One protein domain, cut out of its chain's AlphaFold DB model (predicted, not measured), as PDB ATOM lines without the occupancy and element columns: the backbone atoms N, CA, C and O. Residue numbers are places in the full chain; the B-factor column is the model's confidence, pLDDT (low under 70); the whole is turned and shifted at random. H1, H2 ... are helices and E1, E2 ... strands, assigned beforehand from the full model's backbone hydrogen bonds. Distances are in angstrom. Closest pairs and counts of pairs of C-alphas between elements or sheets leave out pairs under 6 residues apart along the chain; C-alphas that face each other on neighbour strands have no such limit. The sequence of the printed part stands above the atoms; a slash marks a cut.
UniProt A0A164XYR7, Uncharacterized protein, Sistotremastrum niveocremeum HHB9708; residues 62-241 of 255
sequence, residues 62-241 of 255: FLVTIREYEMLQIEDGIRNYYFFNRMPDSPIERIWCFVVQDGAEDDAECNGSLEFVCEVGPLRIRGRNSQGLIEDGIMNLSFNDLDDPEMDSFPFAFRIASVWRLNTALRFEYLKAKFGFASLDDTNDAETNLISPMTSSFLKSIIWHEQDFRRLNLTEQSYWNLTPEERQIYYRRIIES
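What this domain is: This is residues 62 to 241 of the 255 residues of an uncharacterized protein of Sistotremastrum niveocremeum HHB9708 (UniProt A0A164XYR7). A strongly twisted six-stranded sheet makes the core, its two long strands E4 and E5 running side by side, with H1 packed on one face and H8 on the opposite face. H2 and H5 sit at one end of the E4 and E5 pair, H3 and H4 at the other. The printed part has 180 residues, in the order E1 H1 E2 E3 H2 E4 H3 H4 E5 H5 H6 E6 H7 H8, and its class is mixed, helices and strands. The sheet is branched at E5; E1 and E3 are parallel, the other neighbour pairs antiparallel. The whole is compact, with a radius of gyration of the C-alphas of 16.3 A and spans of 45 by 38 by 29 A.

Where its parts are: E5, residues 156 to 171, is 28.6 A long and bends by 108 degrees at residue 167. E4, residues 112 to 125, is 29.7 A long and bends by 85 degrees at residue 122. E3 is residues 94 to 100, E2 81 to 84 and E6 211 to 216. E1, residues 62 to 67, begins at C-alpha 62 (-15.557, -25.941, -52.170). The helices are H1, 68 to 75; H2, 108 to 111; H3, 140 to 144; H4, 149 to 153; H5, 172 to 179; H6, 200 to 206; H7, 220 to 225; and H8, 228 to 239, 16.1 A long, ending at C-alpha 239 (-14.370, -25.234, -30.549).

How they stand to each other: E2 and E6 lie on one side of E5, E4 on the other side. N 117 and O 164 are 2.9 A apart between E4 and E5, N 82 and O 158 2.8 A between E2 and E5, and N 165 and O 212 2.9 A between E5 and E6. N 97 and O 116 are 2.8 A apart between E3 and E4, N 64 and O 96 2.8 A between E1 and E3. H1 is on the sheet at a height of 7.4 A, slantwise to the strands at 56 degrees to E4 on the local plane; its closest C-alphas to E3 are Glu 68 and Val 99, 5.7 A. H8, on the opposite face at a height of 7.8 A, runs along the strands at 6 degrees to E5 on the local plane; C-alphas Gly 121 of E4 and Tyr 234 are closest, 6.7 A. H2 touches H5, closest C-alphas Glu 109 and Phe 172, 5.8 A. H3 and H5 only graze the sheet; H4, H6 and H7 are not on it, H4 only just, with 4 pairs of C-alphas within 10 A. Every O i to N i+4 pair is within hydrogen-bond range in H1, H3, H5, H6, H7 and H8; H4 has 0 of 1, with 1 of 2 O i to N i+3 pairs, and H2 is too short for an i+4 pair.

The domain as a whole: The C-alphas farthest apart, Asn 129 and Ala 177, are 46.2 A apart. The printed part has no cut. The links E4 to H3 and H5 to H6 are long. Mean pLDDT of the printed part is 80.8; it is under 70 at residues 104 to 110, 180, 182 to 197, 199 to 210 and 235 to 241.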
ATOM      1  N   PHE A  62     -16.029 -26.204 -50.825       85.19
ATOM      2  CA  PHE A  62     -15.557 -25.941 -52.170       85.19
ATOM      3  C   PHE A  62     -14.278 -26.703 -52.420       85.19
ATOM      4  O   PHE A  62     -13.398 -26.702 -51.569       85.19
ATOM      5  N   LEU A  63     -14.171 -27.344 -53.577       85.50
ATOM      6  CA  LEU A  63     -12.892 -27.865 -54.036       85.50
ATOM      7  C   LEU A  63     -12.074 -26.751 -54.662       85.50
ATOM      8  O   LEU A  63     -12.656 -25.875 -55.284       85.50
ATOM      9  N   VAL A  64     -10.757 -26.822 -54.525       86.38
ATOM     10  CA  VAL A  64      -9.790 -26.018 -55.267       86.38
ATOM     11  C   VAL A  64      -8.663 -26.906 -55.752       86.38
ATOM     12  O   VAL A  64      -8.221 -27.800 -55.030       86.38
ATOM     13  N   THR A  65      -8.164 -26.632 -56.950       86.38
ATOM     14  CA  THR A  65      -6.841 -27.105 -57.365       86.38
ATOM     15  C   THR A  65      -5.791 -26.158 -56.800       86.38
ATOM     16  O   THR A  65      -5.968 -24.943 -56.868       86.38
ATOM     17  N   ILE A  66      -4.719 -26.694 -56.226       87.81
ATOM     18  CA  ILE A  66      -3.618 -25.909 -55.664       87.81
ATOM     19  C   ILE A  66      -2.283 -26.587 -55.970       87.81
ATOM     20  O   ILE A  66      -2.201 -27.816 -55.993       87.81
ATOM     21  N   ARG A  67      -1.229 -25.802 -56.203       89.62
ATOM     22  CA  ARG A  67       0.121 -26.348 -56.402       89.62
ATOM     23  C   ARG A  67       0.721 -26.815 -55.076       89.62
ATOM     24  O   ARG A  67       0.447 -26.233 -54.023       89.62
ATOM     25  N   GLU A  68       1.563 -27.842 -55.124       91.06
ATOM     26  CA  GLU A  68       2.195 -28.428 -53.938       91.06
ATOM     27  C   GLU A  68       2.955 -27.386 -53.109       91.06
ATOM     28  O   GLU A  68       2.718 -27.283 -51.903       91.06
ATOM     29  N   TYR A  69       3.777 -26.534 -53.737       91.62
ATOM     30  CA  TYR A  69       4.499 -25.493 -52.996       91.62
ATOM     31  C   TYR A  69       3.574 -24.497 -52.278       91.62
ATOM     32  O   TYR A  69       3.920 -23.994 -51.208       91.62
ATOM     33  N   GLU A  70       2.401 -24.188 -52.838       92.44
ATOM     34  CA  GLU A  70       1.441 -23.274 -52.212       92.44
ATOM     35  C   GLU A  70       0.748 -23.935 -51.027       92.44
ATOM     36  O   GLU A  70       0.558 -23.301 -49.988       92.44
ATOM     37  N   MET A  71       0.408 -25.220 -51.156       94.06
ATOM     38  CA  MET A  71      -0.164 -25.990 -50.057       94.06
ATOM     39  C   MET A  71       0.836 -26.131 -48.902       94.06
ATOM     40  O   MET A  71       0.449 -25.952 -47.751       94.06
ATOM     41  N   LEU A  72       2.126 -26.346 -49.186       94.44
ATOM     42  CA  LEU A  72       3.178 -26.353 -48.161       94.44
ATOM     43  C   LEU A  72       3.265 -25.005 -47.426       94.44
ATOM     44  O   LEU A  72       3.332 -24.973 -46.200       94.44
ATOM     45  N   GLN A  73       3.160 -23.876 -48.140       95.38
ATOM     46  CA  GLN A  73       3.104 -22.551 -47.502       95.38
ATOM     47  C   GLN A  73       1.874 -22.386 -46.597       95.38
ATOM     48  O   GLN A  73       1.963 -21.702 -45.573       95.38
ATOM     49  N   ILE A  74       0.733 -22.976 -46.967       95.38
ATOM     50  CA  ILE A  74      -0.483 -22.982 -46.144       95.38
ATOM     51  C   ILE A  74      -0.297 -23.855 -44.901       95.38
ATOM     52  O   ILE A  74      -0.635 -23.422 -43.797       95.38
ATOM     53  N   GLU A  75       0.254 -25.058 -45.063       93.12
ATOM     54  CA  GLU A  75       0.518 -25.990 -43.963       93.12
ATOM     55  C   GLU A  75       1.514 -25.398 -42.955       93.12
ATOM     56  O   GLU A  75       1.291 -25.494 -41.748       93.12
ATOM     57  N   ASP A  76       2.544 -24.691 -43.424       92.94
ATOM     58  CA  ASP A  76       3.520 -23.999 -42.573       92.94
ATOM     59  C   ASP A  76       2.968 -22.706 -41.939       92.94
ATOM     60  O   ASP A  76       3.553 -22.152 -41.001       92.94
ATOM     61  N   GLY A  77       1.817 -22.221 -42.413       90.75
ATOM     62  CA  GLY A  77       1.188 -20.974 -41.972       90.75
ATOM     63  C   GLY A  77       1.850 -19.702 -42.506       90.75
ATOM     64  O   GLY A  77       1.565 -18.614 -42.013       90.75
ATOM     65  N   ILE A  78       2.730 -19.828 -43.501       94.25
ATOM     66  CA  ILE A  78       3.355 -18.706 -44.216       94.25
ATOM     67  C   ILE A  78       2.308 -18.008 -45.092       94.25
ATOM     68  O   ILE A  78       2.218 -16.777 -45.116       94.25
ATOM     69  N   ARG A  79       1.489 -18.806 -45.788       94.88
ATOM     70  CA  ARG A  79       0.277 -18.360 -46.473       94.88
ATOM     71  C   ARG A  79      -0.911 -18.621 -45.553       94.88
ATOM     72  O   ARG A  79      -1.206 -19.760 -45.201       94.88
ATOM     73  N   ASN A  80      -1.585 -17.560 -45.135       94.50
ATOM     74  CA  ASN A  80      -2.670 -17.636 -44.152       94.50
ATOM     75  C   ASN A  80      -3.996 -17.052 -44.665       94.50
ATOM     76  O   ASN A  80      -5.004 -17.088 -43.956       94.50
ATOM     77  N   TYR A  81      -4.014 -16.583 -45.912       95.44
ATOM     78  CA  TYR A  81      -5.218 -16.325 -46.686       95.44
ATOM     79  C   TYR A  81      -5.197 -17.157 -47.967       95.44
ATOM     80  O   TYR A  81      -4.153 -17.353 -48.587       95.44
ATOM     81  N   TYR A  82      -6.373 -17.632 -48.360       93.81
ATOM     82  CA  TYR A  82      -6.631 -18.155 -49.689       93.81
ATOM     83  C   TYR A  82      -7.228 -17.035 -50.544       93.81
ATOM     84  O   TYR A  82      -8.265 -16.476 -50.181       93.81
ATOM     85  N   PHE A  83      -6.564 -16.696 -51.647       92.56
ATOM     86  CA  PHE A  83      -6.967 -15.635 -52.569       92.56
ATOM     87  C   PHE A  83      -7.822 -16.196 -53.699       92.56
ATOM     88  O   PHE A  83      -7.613 -17.321 -54.154       92.56
ATOM     89  N   PHE A  84      -8.813 -15.425 -54.138       87.44
ATOM     90  CA  PHE A  84      -9.838 -15.912 -55.043       87.44
ATOM     91  C   PHE A  84     -10.270 -14.847 -56.058       87.44
ATOM     92  O   PHE A  84     -10.332 -13.656 -55.749       87.44
ATOM     93  N   ASN A  85     -10.557 -15.291 -57.284       85.69
ATOM     94  CA  ASN A  85     -10.813 -14.424 -58.438       85.69
ATOM     95  C   ASN A  85     -12.305 -14.195 -58.733       85.69
ATOM     96  O   ASN A  85     -12.656 -13.370 -59.577       85.69
ATOM     97  N   ARG A  86     -13.207 -14.890 -58.031       83.38
ATOM     98  CA  ARG A  86     -14.654 -14.817 -58.262       83.38
ATOM     99  C   ARG A  86     -15.430 -14.639 -56.957       83.38
ATOM    100  O   ARG A  86     -15.028 -15.109 -55.904       83.38
ATOM    101  N   MET A  87     -16.572 -13.957 -57.013       84.44
ATOM    102  CA  MET A  87     -17.474 -13.883 -55.861       84.44
ATOM    103  C   MET A  87     -18.153 -15.249 -55.680       84.44
ATOM    104  O   MET A  87     -18.726 -15.754 -56.649       84.44
ATOM    105  N   PRO A  88     -18.118 -15.860 -54.486       82.50
ATOM    106  CA  PRO A  88     -18.818 -17.114 -54.258       82.50
ATOM    107  C   PRO A  88     -20.338 -16.892 -54.226       82.50
ATOM    108  O   PRO A  88     -20.824 -15.908 -53.665       82.50
ATOM    109  N   ASP A  89     -21.089 -17.834 -54.796       81.00
ATOM    110  CA  ASP A  89     -22.559 -17.789 -54.825       81.00
ATOM    111  C   ASP A  89     -23.188 -18.218 -53.476       81.00
ATOM    112  O   ASP A  89     -24.370 -17.978 -53.221       81.00
ATOM    113  N   SER A  90     -22.394 -18.823 -52.585       82.56
ATOM    114  CA  SER A  90     -22.770 -19.234 -51.227       82.56
ATOM    115  C   SER A  90     -21.648 -18.932 -50.219       82.56
ATOM    116  O   SER A  90     -20.490 -18.756 -50.605       82.56
ATOM    117  N   PRO A  91     -21.947 -18.858 -48.908       84.94
ATOM    118  CA  PRO A  91     -20.909 -18.754 -47.888       84.94
ATOM    119  C   PRO A  91     -19.950 -19.947 -47.950       84.94
ATOM    120  O   PRO A  91     -20.390 -21.094 -47.920       84.94
ATOM    121  N   ILE A  92     -18.646 -19.673 -47.983       87.81
ATOM    122  CA  ILE A  92     -17.611 -20.707 -47.911       87.81
ATOM    123  C   ILE A  92     -17.220 -20.919 -46.451       87.81
ATOM    124  O   ILE A  92     -16.893 -19.978 -45.722       87.81
ATOM    125  N   GLU A  93     -17.248 -22.174 -46.024       87.00
ATOM    126  CA  GLU A  93     -16.776 -22.587 -44.706       87.00
ATOM    127  C   GLU A  93     -15.531 -23.458 -44.792       87.00
ATOM    128  O   GLU A  93     -14.675 -23.388 -43.907       87.00
ATOM    129  N   ARG A  94     -15.424 -24.253 -45.860       88.50
ATOM    130  CA  ARG A  94     -14.345 -25.214 -46.059       88.50
ATOM    131  C   ARG A  94     -13.855 -25.199 -47.497       88.50
ATOM    132  O   ARG A  94     -14.648 -25.180 -48.438       88.50
ATOM    133  N   ILE A  95     -12.539 -25.247 -47.637       91.12
ATOM    134  CA  ILE A  95     -11.840 -25.369 -48.909       91.12
ATOM    135  C   ILE A  95     -11.113 -26.712 -48.915       91.12
ATOM    136  O   ILE A  95     -10.210 -26.939 -48.119       91.12
ATOM    137  N   TRP A  96     -11.536 -27.608 -49.791       90.50
ATOM    138  CA  TRP A  96     -10.903 -28.886 -50.073       90.50
ATOM    139  C   TRP A  96      -9.821 -28.677 -51.122       90.50
ATOM    140  O   TRP A  96     -10.089 -28.107 -52.174       90.50
ATOM    141  N   CYS A  97      -8.611 -29.144 -50.856       91.38
ATOM    142  CA  CYS A  97      -7.457 -28.907 -51.709       91.38
ATOM    143  C   CYS A  97      -7.094 -30.175 -52.482       91.38
ATOM    144  O   CYS A  97      -6.628 -31.163 -51.900       91.38
ATOM    145  N   PHE A  98      -7.291 -30.122 -53.795       89.75
ATOM    146  CA  PHE A  98      -6.707 -31.043 -54.756       89.75
ATOM    147  C   PHE A  98      -5.303 -30.545 -55.107       89.75
ATOM    148  O   PHE A  98      -5.133 -29.548 -55.808       89.75
ATOM    149  N   VAL A  99      -4.297 -31.205 -54.543       91.25
ATOM    150  CA  VAL A  99      -2.893 -30.821 -54.649       91.25
ATOM    151  C   VAL A  99      -2.309 -31.408 -55.922       91.25
ATOM    152  O   VAL A  99      -2.367 -32.620 -56.122       91.25
ATOM    153  N   VAL A 100      -1.742 -30.552 -56.767       89.19
ATOM    154  CA  VAL A 100      -0.991 -30.933 -57.968       89.19
ATOM    155  C   VAL A 100       0.496 -30.856 -57.651       89.19
ATOM    156  O   VAL A 100       0.977 -29.807 -57.218       89.19
ATOM    157  N   GLN A 101       1.210 -31.965 -57.854       85.25
ATOM    158  CA  GLN A 101       2.649 -32.040 -57.597       85.25
ATOM    159  C   GLN A 101       3.450 -31.110 -58.509       85.25
ATOM    160  O   GLN A 101       3.136 -30.934 -59.691       85.25
ATOM    161  N   ASP A 102       4.518 -30.538 -57.958       79.75
ATOM    162  CA  ASP A 102       5.386 -29.642 -58.715       79.75
ATOM    163  C   ASP A 102       6.099 -30.393 -59.854       79.75
ATOM    164  O   ASP A 102       6.552 -31.529 -59.710       79.75
ATOM    165  N   GLY A 103       6.218 -29.746 -61.019       74.19
ATOM    166  CA  GLY A 103       6.839 -30.345 -62.207       74.19
ATOM    167  C   GLY A 103       5.943 -31.313 -62.990       74.19
ATOM    168  O   GLY A 103       6.399 -31.876 -63.983       74.19
ATOM    169  N   ALA A 104       4.679 -31.469 -62.590       66.12
ATOM    170  CA  ALA A 104       3.648 -32.213 -63.312       66.12
ATOM    171  C   ALA A 104       2.601 -31.289 -63.965       66.12
ATOM    172  O   ALA A 104       1.422 -31.630 -64.036       66.12
ATOM    173  N   GLU A 105       3.029 -30.106 -64.419       61.03
ATOM    174  CA  GLU A 105       2.140 -29.036 -64.906       61.03
ATOM    175  C   GLU A 105       1.275 -29.473 -66.100       61.03
ATOM    176  O   GLU A 105       0.135 -29.035 -66.214       61.03
ATOM    177  N   ASP A 106       1.785 -30.388 -66.928       64.19
ATOM    178  CA  ASP A 106       1.083 -30.917 -68.102       64.19
ATOM    179  C   ASP A 106       0.151 -32.106 -67.778       64.19
ATOM    180  O   ASP A 106      -0.478 -32.649 -68.684       64.19
ATOM    181  N   ASP A 107       0.097 -32.570 -66.521       68.94
ATOM    182  CA  ASP A 107      -0.646 -33.782 -66.149       68.94
ATOM    183  C   ASP A 107      -1.140 -33.762 -64.689       68.94
ATOM    184  O   ASP A 107      -0.829 -34.633 -63.862       68.94
ATOM    185  N   ALA A 108      -1.924 -32.730 -64.365       65.12
ATOM    186  CA  ALA A 108      -2.614 -32.613 -63.081       65.12
ATOM    187  C   ALA A 108      -3.564 -33.798 -62.817       65.12
ATOM    188  O   ALA A 108      -3.797 -34.161 -61.661       65.12
ATOM    189  N   GLU A 109      -4.082 -34.434 -63.873       67.88
ATOM    190  CA  GLU A 109      -4.931 -35.621 -63.764       67.88
ATOM    191  C   GLU A 109      -4.162 -36.859 -63.281       67.88
ATOM    192  O   GLU A 109      -4.706 -37.628 -62.490       67.88
ATOM    193  N   CYS A 110      -2.908 -37.071 -63.693       65.69
ATOM    194  CA  CYS A 110      -2.147 -38.246 -63.249       65.69
ATOM    195  C   CYS A 110      -1.382 -38.034 -61.937       65.69
ATOM    196  O   CYS A 110      -1.094 -39.010 -61.230       65.69
ATOM    197  N   ASN A 111      -1.040 -36.786 -61.608       79.69
ATOM    198  CA  ASN A 111      -0.157 -36.467 -60.479       79.69
ATOM    199  C   ASN A 111      -0.826 -35.639 -59.377       79.69
ATOM    200  O   ASN A 111      -0.158 -35.223 -58.431       79.69
ATOM    201  N   GLY A 112      -2.134 -35.410 -59.479       87.50
ATOM    202  CA  GLY A 112      -2.900 -34.714 -58.462       87.50
ATOM    203  C   GLY A 112      -3.643 -35.644 -57.504       87.50
ATOM    204  O   GLY A 112      -4.094 -36.742 -57.865       87.50
ATOM    205  N   SER A 113      -3.822 -35.193 -56.265       89.19
ATOM    206  CA  SER A 113      -4.685 -35.879 -55.308       89.19
ATOM    207  C   SER A 113      -5.366 -34.920 -54.340       89.19
ATOM    208  O   SER A 113      -4.842 -33.866 -53.997       89.19
ATOM    209  N   LEU A 114      -6.570 -35.274 -53.898       89.00
ATOM    210  CA  LEU A 114      -7.228 -34.566 -52.813       89.00
ATOM    211  C   LEU A 114      -6.585 -34.983 -51.493       89.00
ATOM    212  O   LEU A 114      -6.629 -36.162 -51.131       89.00
ATOM    213  N   GLU A 115      -6.016 -34.012 -50.784       90.62
ATOM    214  CA  GLU A 115      -5.195 -34.278 -49.598       90.62
ATOM    215  C   GLU A 115      -5.562 -33.443 -48.383       90.62
ATOM    216  O   GLU A 115      -5.400 -33.923 -47.266       90.62
ATOM    217  N   PHE A 116      -6.039 -32.213 -48.565       91.81
ATOM    218  CA  PHE A 116      -6.261 -31.307 -47.441       91.81
ATOM    219  C   PHE A 116      -7.670 -30.739 -47.438       91.81
ATOM    220  O   PHE A 116      -8.319 -30.605 -48.476       91.81
ATOM    221  N   VAL A 117      -8.120 -30.359 -46.248       90.94
ATOM    222  CA  VAL A 117      -9.262 -29.473 -46.063       90.94
ATOM    223  C   VAL A 117      -8.863 -28.343 -45.122       90.94
ATOM    224  O   VAL A 117      -8.265 -28.551 -44.066       90.94
ATOM    225  N   CYS A 118      -9.178 -27.125 -45.537       92.12
ATOM    226  CA  CYS A 118      -8.953 -25.911 -44.779       92.12
ATOM    227  C   CYS A 118     -10.298 -25.380 -44.290       92.12
ATOM    228  O   CYS A 118     -11.177 -25.093 -45.105       92.12
ATOM    229  N   GLU A 119     -10.462 -25.203 -42.981       89.94
ATOM    230  CA  GLU A 119     -11.560 -24.379 -42.472       89.94
ATOM    231  C   GLU A 119     -11.163 -22.919 -42.659       89.94
ATOM    232  O   GLU A 119     -10.038 -22.524 -42.339       89.94
ATOM    233  N   VAL A 120     -12.075 -22.105 -43.180       91.12
ATOM    234  CA  VAL A 120     -11.784 -20.701 -43.475       91.12
ATOM    235  C   VAL A 120     -12.577 -19.747 -42.594       91.12
ATOM    236  O   VAL A 120     -13.379 -20.169 -41.768       91.12
ATOM    237  N   GLY A 121     -12.313 -18.453 -42.711       88.69
ATOM    238  CA  GLY A 121     -13.072 -17.368 -42.104       88.69
ATOM    239  C   GLY A 121     -14.139 -16.772 -43.024       88.69
ATOM    240  O   GLY A 121     -14.461 -17.352 -44.061       88.69
ATOM    241  N   PRO A 122     -14.694 -15.601 -42.666       88.81
ATOM    242  CA  PRO A 122     -15.562 -14.848 -43.563       88.81
ATOM    243  C   PRO A 122     -14.796 -14.313 -44.781       88.81
ATOM    244  O   PRO A 122     -13.584 -14.089 -44.732       88.81
ATOM    245  N   LEU A 123     -15.538 -14.067 -45.863       91.31
ATOM    246  CA  LEU A 123     -15.030 -13.452 -47.087       91.31
ATOM    247  C   LEU A 123     -14.495 -12.036 -46.816       91.31
ATOM    248  O   LEU A 123     -15.182 -11.196 -46.233       91.31
ATOM    249  N   ARG A 124     -13.293 -11.756 -47.315       92.50
ATOM    250  CA  ARG A 124     -12.693 -10.426 -47.417       92.50
ATOM    251  C   ARG A 124     -12.732  -9.964 -48.868       92.50
ATOM    252  O   ARG A 124     -12.426 -10.731 -49.775       92.50
ATOM    253  N   ILE A 125     -13.121  -8.710 -49.072       93.25
ATOM    254  CA  ILE A 125     -13.244  -8.092 -50.394       93.25
ATOM    255  C   ILE A 125     -12.237  -6.952 -50.466       93.25
ATOM    256  O   ILE A 125     -12.287  -6.046 -49.634       93.25
ATOM    257  N   ARG A 126     -11.349  -6.973 -51.458       93.38
ATOM    258  CA  ARG A 126     -10.398  -5.891 -51.725       93.38
ATOM    259  C   ARG A 126     -11.160  -4.629 -52.132       93.38
ATOM    260  O   ARG A 126     -12.028  -4.672 -53.001       93.38
ATOM    261  N   GLY A 127     -10.865  -3.493 -51.504       90.00
ATOM    262  CA  GLY A 127     -11.494  -2.226 -51.877       90.00
ATOM    263  C   GLY A 127     -11.281  -1.093 -50.878       90.00
ATOM    264  O   GLY A 127     -11.016  -1.319 -49.702       90.00
ATOM    265  N   ARG A 128     -11.464   0.151 -51.344       84.69
ATOM    266  CA  ARG A 128     -11.214   1.390 -50.569       84.69
ATOM    267  C   ARG A 128     -12.013   1.512 -49.273       84.69
ATOM    268  O   ARG A 128     -11.563   2.172 -48.346       84.69
ATOM    269  N   ASN A 129     -13.200   0.916 -49.234       85.75
ATOM    270  CA  ASN A 129     -14.104   0.979 -48.083       85.75
ATOM    271  C   ASN A 129     -14.142  -0.341 -47.299       85.75
ATOM    272  O   ASN A 129     -14.949  -0.483 -46.382       85.75
ATOM    273  N   SER A 130     -13.307  -1.307 -47.679       85.00
ATOM    274  CA  SER A 130     -13.198  -2.588 -46.999       85.00
ATOM    275  C   SER A 130     -12.097  -2.523 -45.953       85.00
ATOM    276  O   SER A 130     -11.077  -1.860 -46.134       85.00
ATOM    277  N   GLN A 131     -12.275  -3.256 -44.860       86.50
ATOM    278  CA  GLN A 131     -11.166  -3.517 -43.956       86.50
ATOM    279  C   GLN A 131     -10.188  -4.472 -44.650       86.50
ATOM    280  O   GLN A 131     -10.592  -5.566 -45.060       86.50
ATOM    281  N   GLY A 132      -8.928  -4.048 -44.760       90.31
ATOM    282  CA  GLY A 132      -7.840  -4.867 -45.289       90.31
ATOM    283  C   GLY A 132      -7.590  -6.139 -44.474       90.31
ATOM    284  O   GLY A 132      -8.167  -6.357 -43.403       90.31
ATOM    285  N   LEU A 133      -6.721  -6.993 -45.002       94.81
ATOM    286  CA  LEU A 133      -6.247  -8.199 -44.338       94.81
ATOM    287  C   LEU A 133      -5.285  -7.842 -43.205       94.81
ATOM    288  O   LEU A 133      -4.634  -6.796 -43.216       94.81
ATOM    289  N   ILE A 134      -5.160  -8.751 -42.239       93.81
ATOM    290  CA  ILE A 134      -4.078  -8.688 -41.257       93.81
ATOM    291  C   ILE A 134      -2.770  -8.994 -42.002       93.81
ATOM    292  O   ILE A 134      -2.685  -9.995 -42.704       93.81
ATOM    293  N   GLU A 135      -1.751  -8.151 -41.862       93.88
ATOM    294  CA  GLU A 135      -0.472  -8.273 -42.587       93.88
ATOM    295  C   GLU A 135       0.502  -9.236 -41.892       93.88
ATOM    296  O   GLU A 135       1.609  -8.875 -41.504       93.88
ATOM    297  N   ASP A 136       0.059 -10.474 -41.679       93.38
ATOM    298  CA  ASP A 136       0.780 -11.516 -40.940       93.38
ATOM    299  C   ASP A 136       1.130 -12.752 -41.787       93.38
ATOM    300  O   ASP A 136       1.478 -13.797 -41.242       93.38
ATOM    301  N   GLY A 137       1.023 -12.641 -43.110       93.88
ATOM    302  CA  GLY A 137       1.314 -13.702 -44.068       93.88
ATOM    303  C   GLY A 137       1.729 -13.141 -45.424       93.88
ATOM    304  O   GLY A 137       1.658 -11.932 -45.670       93.88
ATOM    305  N   ILE A 138       2.189 -14.024 -46.308       94.62
ATOM    306  CA  ILE A 138       2.583 -13.628 -47.664       94.62
ATOM    307  C   ILE A 138       1.384 -13.099 -48.449       94.62
ATOM    308  O   ILE A 138       0.256 -13.527 -48.225       94.62
ATOM    309  N   MET A 139       1.640 -12.176 -49.378       93.25
ATOM    310  CA  MET A 139       0.635 -11.527 -50.234       93.25
ATOM    311  C   MET A 139      -0.399 -10.642 -49.506       93.25
ATOM    312  O   MET A 139      -1.089  -9.869 -50.161       93.25
ATOM    313  N   ASN A 140      -0.478 -10.650 -48.170       95.38
ATOM    314  CA  ASN A 140      -1.453  -9.833 -47.433       95.38
ATOM    315  C   ASN A 140      -1.226  -8.326 -47.636       95.38
ATOM    316  O   ASN A 140      -2.183  -7.581 -47.830       95.38
ATOM    317  N   LEU A 141       0.042  -7.894 -47.634       95.31
ATOM    318  CA  LEU A 141       0.415  -6.504 -47.911       95.31
ATOM    319  C   LEU A 141       0.036  -6.102 -49.345       95.31
ATOM    320  O   LEU A 141      -0.609  -5.077 -49.530       95.31
ATOM    321  N   SER A 142       0.367  -6.938 -50.334       95.38
ATOM    322  CA  SER A 142      -0.028  -6.734 -51.736       95.38
ATOM    323  C   SER A 142      -1.541  -6.620 -51.896       95.38
ATOM    324  O   SER A 142      -2.028  -5.772 -52.630       95.38
ATOM    325  N   PHE A 143      -2.321  -7.429 -51.176       95.69
ATOM    326  CA  PHE A 143      -3.782  -7.376 -51.260       95.69
ATOM    327  C   PHE A 143      -4.330  -6.057 -50.710       95.69
ATOM    328  O   PHE A 143      -5.295  -5.505 -51.243       95.69
ATOM    329  N   ASN A 144      -3.721  -5.558 -49.632       95.31
ATOM    330  CA  ASN A 144      -4.071  -4.279 -49.023       95.31
ATOM    331  C   ASN A 144      -3.643  -3.082 -49.878       95.31
ATOM    332  O   ASN A 144      -4.286  -2.031 -49.803       95.31
ATOM    333  N   ASP A 145      -2.597  -3.235 -50.689       94.75
ATOM    334  CA  ASP A 145      -2.197  -2.248 -51.682       94.75
ATOM    335  C   ASP A 145      -3.201  -2.242 -52.841       94.75
ATOM    336  O   ASP A 145      -3.301  -3.180 -53.630       94.75
ATOM    337  N   LEU A 146      -3.992  -1.175 -52.935       92.81
ATOM    338  CA  LEU A 146      -5.019  -1.026 -53.970       92.81
ATOM    339  C   LEU A 146      -4.444  -0.666 -55.344       92.81
ATOM    340  O   LEU A 146      -5.198  -0.687 -56.316       92.81
ATOM    341  N   ASP A 147      -3.155  -0.341 -55.417       93.50
ATOM    342  CA  ASP A 147      -2.457  -0.011 -56.656       93.50
ATOM    343  C   ASP A 147      -1.624  -1.200 -57.186       93.50
ATOM    344  O   ASP A 147      -1.020  -1.087 -58.254       93.50
ATOM    345  N   ASP A 148      -1.610  -2.344 -56.484       92.44
ATOM    346  CA  ASP A 148      -0.944  -3.579 -56.926       92.44
ATOM    347  C   ASP A 148      -1.767  -4.289 -58.030       92.44
ATOM    348  O   ASP A 148      -2.872  -4.774 -57.751       92.44
ATOM    349  N   PRO A 149      -1.258  -4.368 -59.278       88.94
ATOM    350  CA  PRO A 149      -1.976  -4.977 -60.393       88.94
ATOM    351  C   PRO A 149      -2.012  -6.509 -60.331       88.94
ATOM    352  O   PRO A 149      -2.889  -7.113 -60.943       88.94
ATOM    353  N   GLU A 150      -1.099  -7.165 -59.602       85.69
ATOM    354  CA  GLU A 150      -1.122  -8.628 -59.431       85.69
ATOM    355  C   GLU A 150      -2.385  -9.060 -58.669       85.69
ATOM    356  O   GLU A 150      -2.964 -10.119 -58.917       85.69
ATOM    357  N   MET A 151      -2.871  -8.180 -57.793       89.88
ATOM    358  CA  MET A 151      -4.048  -8.400 -56.962       89.88
ATOM    359  C   MET A 151      -5.375  -8.036 -57.624       89.88
ATOM    360  O   MET A 151      -6.436  -8.290 -57.048       89.88
ATOM    361  N   ASP A 152      -5.360  -7.487 -58.840       87.19
ATOM    362  CA  ASP A 152      -6.589  -7.227 -59.596       87.19
ATOM    363  C   ASP A 152      -7.274  -8.528 -60.031       87.19
ATOM    364  O   ASP A 152      -8.504  -8.598 -60.075       87.19
ATOM    365  N   SER A 153      -6.489  -9.585 -60.258       87.31
ATOM    366  CA  SER A 153      -6.994 -10.930 -60.547       87.31
ATOM    367  C   SER A 153      -7.549 -11.641 -59.311       87.31
ATOM    368  O   SER A 153      -8.263 -12.627 -59.456       87.31
ATOM    369  N   PHE A 154      -7.278 -11.147 -58.097       90.44
ATOM    370  CA  PHE A 154      -7.693 -11.788 -56.846       90.44
ATOM    371  C   PHE A 154      -8.373 -10.809 -55.873       90.44
ATOM    372  O   PHE A 154      -7.863 -10.541 -54.783       90.44
ATOM    373  N   PRO A 155      -9.557 -10.270 -56.216       91.62
ATOM    374  CA  PRO A 155     -10.243  -9.278 -55.388       91.62
ATOM    375  C   PRO A 155     -10.879  -9.859 -54.113       91.62
ATOM    376  O   PRO A 155     -11.437  -9.107 -53.310       91.62
ATOM    377  N   PHE A 156     -10.822 -11.175 -53.909       93.12
ATOM    378  CA  PHE A 156     -11.441 -11.868 -52.783       93.12
ATOM    379  C   PHE A 156     -10.409 -12.667 -51.991       93.12
ATOM    380  O   PHE A 156      -9.473 -13.222 -52.559       93.12
ATOM    381  N   ALA A 157     -10.590 -12.763 -50.675       94.56
ATOM    382  CA  ALA A 157      -9.730 -13.574 -49.824       94.56
ATOM    383  C   ALA A 157     -10.495 -14.212 -48.663       94.56
ATOM    384  O   ALA A 157     -11.438 -13.638 -48.120       94.56
ATOM    385  N   PHE A 158     -10.041 -15.381 -48.232       93.69
ATOM    386  CA  PHE A 158     -10.534 -16.069 -47.046       93.69
ATOM    387  C   PHE A 158      -9.374 -16.358 -46.117       93.69
ATOM    388  O   PHE A 158      -8.393 -16.968 -46.537       93.69
ATOM    389  N   ARG A 159      -9.469 -15.961 -44.849       94.25
ATOM    390  CA  ARG A 159      -8.436 -16.361 -43.893       94.25
ATOM    391  C   ARG A 159      -8.540 -17.858 -43.650       94.25
ATOM    392  O   ARG A 159      -9.635 -18.357 -43.408       94.25
ATOM    393  N   ILE A 160      -7.417 -18.549 -43.659       93.50
ATOM    394  CA  ILE A 160      -7.342 -19.959 -43.303       93.50
ATOM    395  C   ILE A 160      -7.305 -20.034 -41.776       93.50
ATOM    396  O   ILE A 160      -6.446 -19.429 -41.140       93.50
ATOM    397  N   ALA A 161      -8.275 -20.718 -41.177       90.06
ATOM    398  CA  ALA A 161      -8.385 -20.878 -39.731       90.06
ATOM    399  C   ALA A 161      -7.611 -22.106 -39.258       90.06
ATOM    400  O   ALA A 161      -6.812 -22.023 -38.327       90.06
ATOM    401  N   SER A 162      -7.836 -23.243 -39.913       88.12
ATOM    402  CA  SER A 162      -7.222 -24.524 -39.581       88.12
ATOM    403  C   SER A 162      -6.948 -25.325 -40.850       88.12
ATOM    404  O   SER A 162      -7.584 -25.109 -41.885       88.12
ATOM    405  N   VAL A 163      -5.980 -26.232 -40.766       91.38
ATOM    406  CA  VAL A 163      -5.584 -27.128 -41.854       91.38
ATOM    407  C   VAL A 163      -5.643 -28.560 -41.341       91.38
ATOM    408  O   VAL A 163      -5.054 -28.889 -40.306       91.38
ATOM    409  N   TRP A 164      -6.329 -29.408 -42.096       90.06
ATOM    410  CA  TRP A 164      -6.487 -30.833 -41.840       90.06
ATOM    411  C   TRP A 164      -6.010 -31.605 -43.061       90.06
ATOM    412  O   TRP A 164      -6.233 -31.174 -44.195       90.06
ATOM    413  N   ARG A 165      -5.358 -32.743 -42.838       90.06
ATOM    414  CA  ARG A 165      -4.884 -33.622 -43.908       90.06
ATOM    415  C   ARG A 165      -5.657 -34.926 -43.882       90.06
ATOM    416  O   ARG A 165      -5.850 -35.481 -42.809       90.06
ATOM    417  N   LEU A 166      -6.054 -35.429 -45.044       87.19
ATOM    418  CA  LEU A 166      -6.609 -36.768 -45.188       87.19
ATOM    419  C   LEU A 166      -5.537 -37.819 -44.866       87.19
ATOM    420  O   LEU A 166      -4.422 -37.755 -45.384       87.19
ATOM    421  N   ASN A 167      -5.893 -38.830 -44.081       84.56
ATOM    422  CA  ASN A 167      -5.022 -39.969 -43.781       84.56
ATOM    423  C   ASN A 167      -4.751 -40.788 -45.050       84.56
ATOM    424  O   ASN A 167      -3.684 -41.385 -45.193       84.56
ATOM    425  N   THR A 168      -5.709 -40.773 -45.982       84.31
ATOM    426  CA  THR A 168      -5.595 -41.380 -47.305       84.31
ATOM    427  C   THR A 168      -5.791 -40.311 -48.379       84.31
ATOM    428  O   THR A 168      -6.904 -39.827 -48.586       84.31
ATOM    429  N   ALA A 169      -4.719 -39.972 -49.098       88.25
ATOM    430  CA  ALA A 169      -4.795 -39.109 -50.274       88.25
ATOM    431  C   ALA A 169      -5.656 -39.762 -51.371       88.25
ATOM    432  O   ALA A 169      -5.450 -40.927 -51.731       88.25
ATOM    433  N   LEU A 170      -6.622 -39.020 -51.916       87.19
ATOM    434  CA  LEU A 170      -7.539 -39.534 -52.937       87.19
ATOM    435  C   LEU A 170      -7.100 -39.064 -54.320       87.19
ATOM    436  O   LEU A 170      -7.276 -37.902 -54.681       87.19
ATOM    437  N   ARG A 171      -6.539 -39.978 -55.110       87.38
ATOM    438  CA  ARG A 171      -6.086 -39.681 -56.474       87.38
ATOM    439  C   ARG A 171      -7.245 -39.337 -57.409       87.38
ATOM    440  O   ARG A 171      -8.357 -39.851 -57.242       87.38
ATOM    441  N   PHE A 172      -6.958 -38.543 -58.438       83.44
ATOM    442  CA  PHE A 172      -7.924 -38.164 -59.471       83.44
ATOM    443  C   PHE A 172      -8.686 -39.354 -60.061       83.44
ATOM    444  O   PHE A 172      -9.909 -39.297 -60.173       83.44
ATOM    445  N   GLU A 173      -8.009 -40.463 -60.389       82.25
ATOM    446  CA  GLU A 173      -8.663 -41.596 -61.057       82.25
ATOM    447  C   GLU A 173      -9.751 -42.218 -60.169       82.25
ATOM    448  O   GLU A 173     -10.824 -42.599 -60.644       82.25
ATOM    449  N   TYR A 174      -9.497 -42.267 -58.859       83.00
ATOM    450  CA  TYR A 174     -10.471 -42.721 -57.874       83.00
ATOM    451  C   TYR A 174     -11.631 -41.732 -57.731       83.00
ATOM    452  O   TYR A 174     -12.793 -42.146 -57.715       83.00
ATOM    453  N   LEU A 175     -11.332 -40.430 -57.670       80.06
ATOM    454  CA  LEU A 175     -12.344 -39.376 -57.582       80.06
ATOM    455  C   LEU A 175     -13.273 -39.397 -58.807       80.06
ATOM    456  O   LEU A 175     -14.496 -39.371 -58.664       80.06
ATOM    457  N   LYS A 176     -12.703 -39.539 -60.005       80.25
ATOM    458  CA  LYS A 176     -13.423 -39.652 -61.278       80.25
ATOM    459  C   LYS A 176     -14.309 -40.889 -61.312       80.25
ATOM    460  O   LYS A 176     -15.505 -40.781 -61.575       80.25
ATOM    461  N   ALA A 177     -13.755 -42.058 -60.986       79.50
ATOM    462  CA  ALA A 177     -14.490 -43.320 -61.032       79.50
ATOM    463  C   ALA A 177     -15.627 -43.395 -60.003       79.50
ATOM    464  O   ALA A 177     -16.693 -43.935 -60.303       79.50
ATOM    465  N   LYS A 178     -15.409 -42.884 -58.785       74.56
ATOM    466  CA  LYS A 178     -16.361 -43.035 -57.676       74.56
ATOM    467  C   LYS A 178     -17.374 -41.897 -57.584       74.56
ATOM    468  O   LYS A 178     -18.502 -42.135 -57.162       74.56
ATOM    469  N   PHE A 179     -16.979 -40.685 -57.968       72.19
ATOM    470  CA  PHE A 179     -17.773 -39.475 -57.744       72.19
ATOM    471  C   PHE A 179     -18.054 -38.671 -59.014       72.19
ATOM    472  O   PHE A 179     -18.695 -37.628 -58.926       72.19
ATOM    473  N   GLY A 180     -17.611 -39.139 -60.185       68.69
ATOM    474  CA  GLY A 180     -17.805 -38.415 -61.441       68.69
ATOM    475  C   GLY A 180     -17.022 -37.105 -61.493       68.69
ATOM    476  O   GLY A 180     -17.461 -36.163 -62.145       68.69
ATOM    477  N   PHE A 181     -15.893 -37.039 -60.780       70.69
ATOM    478  CA  PHE A 181     -15.001 -35.889 -60.800       70.69
ATOM    479  C   PHE A 181     -14.558 -35.584 -62.244       70.69
ATOM    480  O   PHE A 181     -14.026 -36.466 -62.925       70.69
ATOM    481  N   ALA A 182     -14.874 -34.380 -62.730       65.31
ATOM    482  CA  ALA A 182     -14.647 -33.973 -64.116       65.31
ATOM    483  C   ALA A 182     -13.182 -33.579 -64.365       65.31
ATOM    484  O   ALA A 182     -12.439 -33.311 -63.421       65.31
ATOM    485  N   SER A 183     -12.783 -33.577 -65.640       58.50
ATOM    486  CA  SER A 183     -11.450 -33.143 -66.071       58.50
ATOM    487  C   SER A 183     -11.188 -31.696 -65.663       58.50
ATOM    488  O   SER A 183     -12.081 -30.854 -65.761       58.50
ATOM    489  N   LEU A 184      -9.961 -31.423 -65.215       55.97
ATOM    490  CA  LEU A 184      -9.497 -30.069 -64.901       55.97
ATOM    491  C   LEU A 184      -9.229 -29.247 -66.185       55.97
ATOM    492  O   LEU A 184      -9.173 -28.025 -66.107       55.97
ATOM    493  N   ASP A 185      -9.132 -29.901 -67.354       46.47
ATOM    494  CA  ASP A 185      -8.801 -29.287 -68.653       46.47
ATOM    495  C   ASP A 185     -10.030 -28.853 -69.477       46.47
ATOM    496  O   ASP A 185      -9.901 -28.104 -70.445       46.47
ATOM    497  N   ASP A 186     -11.245 -29.281 -69.108       42.44
ATOM    498  CA  ASP A 186     -12.479 -28.888 -69.815       42.44
ATOM    499  C   ASP A 186     -12.891 -27.423 -69.534       42.44
ATOM    500  O   ASP A 186     -13.819 -26.887 -70.151       42.44
ATOM    501  N   THR A 187     -12.188 -26.746 -68.626       43.62
ATOM    502  CA  THR A 187     -12.279 -25.300 -68.411       43.62
ATOM    503  C   THR A 187     -11.118 -24.616 -69.122       43.62
ATOM    504  O   THR A 187      -9.974 -24.757 -68.714       43.62
ATOM    505  N   ASN A 188     -11.409 -23.818 -70.154       37.00
ATOM    506  CA  ASN A 188     -10.461 -22.955 -70.890       37.00
ATOM    507  C   ASN A 188      -9.759 -21.876 -70.024       37.00
ATOM    508  O   ASN A 188      -9.170 -20.932 -70.550       37.00
ATOM    509  N   ASP A 189      -9.821 -22.002 -68.706       40.25
ATOM    510  CA  ASP A 189      -9.418 -21.012 -67.731       40.25
ATOM    511  C   ASP A 189      -8.152 -21.522 -67.029       40.25
ATOM    512  O   ASP A 189      -8.172 -21.972 -65.884       40.25
ATOM    513  N   ALA A 190      -7.016 -21.418 -67.724       39.19
ATOM    514  CA  ALA A 190      -5.676 -21.717 -67.198       39.19
ATOM    515  C   ALA A 190      -5.274 -20.863 -65.965       39.19
ATOM    516  O   ALA A 190      -4.174 -21.002 -65.438       39.19
ATOM    517  N   GLU A 191      -6.165 -19.984 -65.497       42.84
ATOM    518  CA  GLU A 191      -6.003 -19.106 -64.335       42.84
ATOM    519  C   GLU A 191      -7.005 -19.402 -63.201       42.84
ATOM    520  O   GLU A 191      -6.979 -18.739 -62.162       42.84
ATOM    521  N   THR A 192      -7.899 -20.386 -63.356       45.41
ATOM    522  CA  THR A 192      -8.827 -20.774 -62.286       45.41
ATOM    523  C   THR A 192      -8.316 -21.989 -61.531       45.41
ATOM    524  O   THR A 192      -8.379 -23.114 -62.018       45.41
ATOM    525  N   ASN A 193      -7.925 -21.781 -60.275       53.72
ATOM    526  CA  ASN A 193      -8.049 -22.825 -59.263       53.72
ATOM    527  C   ASN A 193      -9.515 -23.285 -59.302       53.72
ATOM    528  O   ASN A 193     -10.392 -22.508 -58.920       53.72
ATOM    529  N   LEU A 194      -9.799 -24.472 -59.855       53.09
ATOM    530  CA  LEU A 194     -11.163 -24.951 -60.096       53.09
ATOM    531  C   LEU A 194     -11.977 -24.881 -58.805       53.09
ATOM    532  O   LEU A 194     -11.777 -25.704 -57.922       53.09
ATOM    533  N   ILE A 195     -12.900 -23.921 -58.710       55.75
ATOM    534  CA  ILE A 195     -13.800 -23.786 -57.564       55.75
ATOM    535  C   ILE A 195     -15.146 -24.373 -57.938       55.75
ATOM    536  O   ILE A 195     -15.963 -23.734 -58.597       55.75
ATOM    537  N   SER A 196     -15.366 -25.611 -57.513       63.62
ATOM    538  CA  SER A 196     -16.651 -26.291 -57.665       63.62
ATOM    539  C   SER A 196     -17.264 -26.532 -56.288       63.62
ATOM    540  O   SER A 196     -16.569 -27.051 -55.406       63.62
ATOM    541  N   PRO A 197     -18.548 -26.179 -56.076       65.88
ATOM    542  CA  PRO A 197     -19.275 -26.621 -54.895       65.88
ATOM    543  C   PRO A 197     -19.209 -28.144 -54.805       65.88
ATOM    544  O   PRO A 197     -19.478 -28.849 -55.780       65.88
ATOM    545  N   MET A 198     -18.855 -28.663 -53.637       72.25
ATOM    546  CA  MET A 198     -18.789 -30.101 -53.420       72.25
ATOM    547  C   MET A 198     -20.197 -30.696 -53.394       72.25
ATOM    548  O   MET A 198     -21.115 -30.139 -52.798       72.25
ATOM    549  N   THR A 199     -20.399 -31.850 -54.027       69.12
ATOM    550  CA  THR A 199     -21.705 -32.519 -53.970       69.12
ATOM    551  C   THR A 199     -21.912 -33.163 -52.601       69.12
ATOM    552  O   THR A 199     -20.980 -33.687 -51.983       69.12
ATOM    553  N   SER A 200     -23.153 -33.167 -52.106       58.91
ATOM    554  CA  SER A 200     -23.442 -33.720 -50.775       58.91
ATOM    555  C   SER A 200     -23.182 -35.234 -50.704       58.91
ATOM    556  O   SER A 200     -22.797 -35.736 -49.649       58.91
ATOM    557  N   SER A 201     -23.259 -35.964 -51.824       63.81
ATOM    558  CA  SER A 201     -22.882 -37.386 -51.899       63.81
ATOM    559  C   SER A 201     -21.389 -37.632 -51.645       63.81
ATOM    560  O   SER A 201     -21.043 -38.609 -50.979       63.81
ATOM    561  N   PHE A 202     -20.510 -36.739 -52.111       66.81
ATOM    562  CA  PHE A 202     -19.076 -36.798 -51.837       66.81
ATOM    563  C   PHE A 202     -18.796 -36.580 -50.349       66.81
ATOM    564  O   PHE A 202     -18.190 -37.430 -49.693       66.81
ATOM    565  N   LEU A 203     -19.312 -35.472 -49.805       65.88
ATOM    566  CA  LEU A 203     -19.124 -35.075 -48.409       65.88
ATOM    567  C   LEU A 203     -19.681 -36.141 -47.450       65.88
ATOM    568  O   LEU A 203     -19.026 -36.503 -46.480       65.88
ATOM    569  N   LYS A 204     -20.835 -36.744 -47.762       63.94
ATOM    570  CA  LYS A 204     -21.418 -37.849 -46.976       63.94
ATOM    571  C   LYS A 204     -20.567 -39.130 -46.978       63.94
ATOM    572  O   LYS A 204     -20.769 -39.975 -46.112       63.94
ATOM    573  N   SER A 205     -19.661 -39.308 -47.945       61.94
ATOM    574  CA  SER A 205     -18.904 -40.556 -48.145       61.94
ATOM    575  C   SER A 205     -17.445 -40.519 -47.678       61.94
ATOM    576  O   SER A 205     -16.858 -41.582 -47.478       61.94
ATOM    577  N   ILE A 206     -16.860 -39.325 -47.542       61.72
ATOM    578  CA  ILE A 206     -15.434 -39.121 -47.215       61.72
ATOM    579  C   ILE A 206     -15.234 -38.579 -45.799       61.72
ATOM    580  O   ILE A 206     -14.222 -38.850 -45.160       61.72
ATOM    581  N   ILE A 207     -16.207 -37.837 -45.287       57.44
ATOM    582  CA  ILE A 207     -16.175 -37.243 -43.953       57.44
ATOM    583  C   ILE A 207     -16.671 -38.357 -43.014       57.44
ATOM    584  O   ILE A 207     -17.702 -38.953 -43.307       57.44
ATOM    585  N   TRP A 208     -15.920 -38.875 -42.031       53.31
ATOM    586  CA  TRP A 208     -15.637 -38.249 -40.726       53.31
ATOM    587  C   TRP A 208     -14.393 -38.824 -40.000       53.31
ATOM    588  O   TRP A 208     -14.127 -38.440 -38.865       53.31
ATOM    589  N   HIS A 209     -13.659 -39.783 -40.581       52.41
ATOM    590  CA  HIS A 209     -12.784 -40.676 -39.787       52.41
ATOM    591  C   HIS A 209     -11.321 -40.790 -40.235       52.41
ATOM    592  O   HIS A 209     -10.549 -41.486 -39.582       52.41
ATOM    593  N   GLU A 210     -10.921 -40.117 -41.312       65.75
ATOM    594  CA  GLU A 210      -9.581 -40.263 -41.890       65.75
ATOM    595  C   GLU A 210      -8.905 -38.907 -42.068       65.75
ATOM    596  O   GLU A 210      -8.481 -38.584 -43.173       65.75
ATOM    597  N   GLN A 211      -8.859 -38.078 -41.023       75.12
ATOM    598  CA  GLN A 211      -8.138 -36.809 -41.087       75.12
ATOM    599  C   GLN A 211      -7.328 -36.541 -39.828       75.12
ATOM    600  O   GLN A 211      -7.824 -36.737 -38.716       75.12
ATOM    601  N   ASP A 212      -6.134 -35.998 -40.027       80.81
ATOM    602  CA  ASP A 212      -5.249 -35.535 -38.973       80.81
ATOM    603  C   ASP A 212      -5.214 -34.004 -38.961       80.81
ATOM    604  O   ASP A 212      -4.964 -33.349 -39.981       80.81
ATOM    605  N   PHE A 213      -5.436 -33.420 -37.780       82.38
ATOM    606  CA  PHE A 213      -5.221 -31.995 -37.558       82.38
ATOM    607  C   PHE A 213      -3.746 -31.665 -37.778       82.38
ATOM    608  O   PHE A 213      -2.868 -32.243 -37.135       82.38
ATOM    609  N   ARG A 214      -3.467 -30.716 -38.671       84.69
ATOM    610  CA  ARG A 214      -2.094 -30.297 -38.971       84.69
ATOM    611  C   ARG A 214      -1.744 -29.017 -38.247       84.69
ATOM    612  O   ARG A 214      -0.680 -28.927 -37.637       84.69
ATOM    613  N   ARG A 215      -2.627 -28.018 -38.321       84.31
ATOM    614  CA  ARG A 215      -2.301 -26.677 -37.840       84.31
ATOM    615  C   ARG A 215      -3.523 -25.815 -37.561       84.31
ATOM    616  O   ARG A 215      -4.482 -25.805 -38.326       84.31
ATOM    617  N   LEU A 216      -3.405 -24.988 -36.520       84.44
ATOM    618  CA  LEU A 216      -4.199 -23.774 -36.358       84.44
ATOM    619  C   LEU A 216      -3.455 -22.623 -37.046       84.44
ATOM    620  O   LEU A 216      -2.365 -22.245 -36.615       84.44
ATOM    621  N   ASN A 217      -4.024 -22.066 -38.113       82.50
ATOM    622  CA  ASN A 217      -3.421 -20.987 -38.903       82.50
ATOM    623  C   ASN A 217      -3.884 -19.592 -38.415       82.50
ATOM    624  O   ASN A 217      -4.102 -18.636 -39.163       82.50
ATOM    625  N   LEU A 218      -4.040 -19.480 -37.095       83.81
ATOM    626  CA  LEU A 218      -4.435 -18.270 -36.392       83.81
ATOM    627  C   LEU A 218      -3.522 -18.084 -35.180       83.81
ATOM    628  O   LEU A 218      -3.609 -18.834 -34.208       83.81
ATOM    629  N   THR A 219      -2.626 -17.098 -35.246       82.38
ATOM    630  CA  THR A 219      -1.768 -16.757 -34.103       82.38
ATOM    631  C   THR A 219      -2.568 -15.992 -33.051       82.38
ATOM    632  O   THR A 219      -3.588 -15.376 -33.368       82.38
ATOM    633  N   GLU A 220      -2.093 -15.976 -31.805       78.50
ATOM    634  CA  GLU A 220      -2.713 -15.170 -30.749       78.50
ATOM    635  C   GLU A 220      -2.766 -13.682 -31.130       78.50
ATOM    636  O   GLU A 220      -3.802 -13.036 -30.991       78.50
ATOM    637  N   GLN A 221      -1.674 -13.145 -31.681       84.19
ATOM    638  CA  GLN A 221      -1.619 -11.752 -32.119       84.19
ATOM    639  C   GLN A 221      -2.655 -11.467 -33.212       84.19
ATOM    640  O   GLN A 221      -3.389 -10.483 -33.134       84.19
ATOM    641  N   SER A 222      -2.759 -12.352 -34.203       84.44
ATOM    642  CA  SER A 222      -3.737 -12.231 -35.286       84.44
ATOM    643  C   SER A 222      -5.164 -12.337 -34.756       84.44
ATOM    644  O   SER A 222      -6.022 -11.567 -35.174       84.44
ATOM    645  N   TYR A 223      -5.419 -13.235 -33.798       84.12
ATOM    646  CA  TYR A 223      -6.726 -13.394 -33.165       84.12
ATOM    647  C   TYR A 223      -7.213 -12.090 -32.529       84.12
ATOM    648  O   TYR A 223      -8.371 -11.714 -32.700       84.12
ATOM    649  N   TRP A 224      -6.332 -11.363 -31.840       85.19
ATOM    650  CA  TRP A 224      -6.685 -10.086 -31.216       85.19
ATOM    651  C   TRP A 224      -6.868  -8.932 -32.209       85.19
ATOM    652  O   TRP A 224      -7.529  -7.952 -31.867       85.19
ATOM    653  N   ASN A 225      -6.358  -9.067 -33.435       87.06
ATOM    654  CA  ASN A 225      -6.555  -8.099 -34.517       87.06
ATOM    655  C   ASN A 225      -7.868  -8.310 -35.298       87.06
ATOM    656  O   ASN A 225      -8.230  -7.473 -36.125       87.06
ATOM    657  N   LEU A 226      -8.589  -9.406 -35.045       86.44
ATOM    658  CA  LEU A 226      -9.897  -9.681 -35.640       86.44
ATOM    659  C   LEU A 226     -11.018  -8.867 -34.978       86.44
ATOM    660  O   LEU A 226     -10.970  -8.551 -33.780       86.44
ATOM    661  N   THR A 227     -12.097  -8.600 -35.724       86.38
ATOM    662  CA  THR A 227     -13.293  -7.985 -35.124       86.38
ATOM    663  C   THR A 227     -13.938  -8.927 -34.090       86.38
ATOM    664  O   THR A 227     -13.680 -10.136 -34.083       86.38
ATOM    665  N   PRO A 228     -14.772  -8.420 -33.161       85.62
ATOM    666  CA  PRO A 228     -15.523  -9.277 -32.242       85.62
ATOM    667  C   PRO A 228     -16.368 -10.348 -32.953       85.62
ATOM    668  O   PRO A 228     -16.395 -11.492 -32.508       85.62
ATOM    669  N   GLU A 229     -17.020  -9.996 -34.062       84.06
ATOM    670  CA  GLU A 229     -17.842 -10.907 -34.867       84.06
ATOM    671  C   GLU A 229     -16.988 -12.013 -35.482       84.06
ATOM    672  O   GLU A 229     -17.329 -13.191 -35.402       84.06
ATOM    673  N   GLU A 230     -15.832 -11.651 -36.033       83.75
ATOM    674  CA  GLU A 230     -14.892 -12.618 -36.584       83.75
ATOM    675  C   GLU A 230     -14.374 -13.568 -35.516       83.75
ATOM    676  O   GLU A 230     -14.410 -14.782 -35.704       83.75
ATOM    677  N   ARG A 231     -13.958 -13.046 -34.358       83.81
ATOM    678  CA  ARG A 231     -13.526 -13.882 -33.233       83.81
ATOM    679  C   ARG A 231     -14.604 -14.871 -32.809       83.81
ATOM    680  O   ARG A 231     -14.261 -16.004 -32.485       83.81
ATOM    681  N   GLN A 232     -15.882 -14.485 -32.837       78.94
ATOM    682  CA  GLN A 232     -16.986 -15.411 -32.573       78.94
ATOM    683  C   GLN A 232     -17.112 -16.487 -33.654       78.94
ATOM    684  O   GLN A 232     -17.301 -17.652 -33.308       78.94
ATOM    685  N   ILE A 233     -16.983 -16.125 -34.934       76.00
ATOM    686  CA  ILE A 233     -17.004 -17.086 -36.047       76.00
ATOM    687  C   ILE A 233     -15.877 -18.107 -35.879       76.00
ATOM    688  O   ILE A 233     -16.153 -19.303 -35.870       76.00
ATOM    689  N   TYR A 234     -14.631 -17.664 -35.680       76.62
ATOM    690  CA  TYR A 234     -13.505 -18.587 -35.502       76.62
ATOM    691  C   TYR A 234     -13.619 -19.397 -34.216       76.62
ATOM    692  O   TYR A 234     -13.321 -20.582 -34.230       76.62
ATOM    693  N   TYR A 235     -14.083 -18.804 -33.114       68.88
ATOM    694  CA  TYR A 235     -14.286 -19.540 -31.867       68.88
ATOM    695  C   TYR A 235     -15.294 -20.680 -32.042       68.88
ATOM    696  O   TYR A 235     -15.000 -21.808 -31.655       68.88
ATOM    697  N   ARG A 236     -16.452 -20.415 -32.671       66.25
ATOM    698  CA  ARG A 236     -17.425 -21.472 -32.992       66.25
ATOM    699  C   ARG A 236     -16.817 -22.493 -33.940       66.25
ATOM    700  O   ARG A 236     -16.879 -23.681 -33.663       66.25
ATOM    701  N   ARG A 237     -16.157 -22.044 -35.007       68.06
ATOM    702  CA  ARG A 237     -15.543 -22.947 -35.989       68.06
ATOM    703  C   ARG A 237     -14.457 -23.831 -35.400       68.06
ATOM    704  O   ARG A 237     -14.370 -24.957 -35.836       68.06
ATOM    705  N   ILE A 238     -13.682 -23.366 -34.420       64.38
ATOM    706  CA  ILE A 238     -12.587 -24.137 -33.811       64.38
ATOM    707  C   ILE A 238     -13.086 -25.008 -32.651       64.38
ATOM    708  O   ILE A 238     -12.704 -26.165 -32.566       64.38
ATOM    709  N   ILE A 239     -13.932 -24.490 -31.750       59.62
ATOM    710  CA  ILE A 239     -14.370 -25.234 -30.549       59.62
ATOM    711  C   ILE A 239     -15.610 -26.086 -30.813       59.62
ATOM    712  O   ILE A 239     -15.705 -27.220 -30.344       59.62
ATOM    713  N   GLU A 240     -16.572 -25.550 -31.558       59.28
ATOM    714  CA  GLU A 240     -17.773 -26.282 -31.978       59.28
ATOM    715  C   GLU A 240     -17.531 -27.029 -33.292       59.28
ATOM    716  O   GLU A 240     -18.459 -27.652 -33.811       59.28
ATOM    717  N   SER A 241     -16.291 -27.005 -33.808       57.62
ATOM    718  CA  SER A 241     -15.891 -27.855 -34.921       57.62
ATOM    719  C   SER A 241     -16.323 -29.286 -34.599       57.62
ATOM    720  O   SER A 241     -15.904 -29.835 -33.567       57.62
TER     721      SER A 241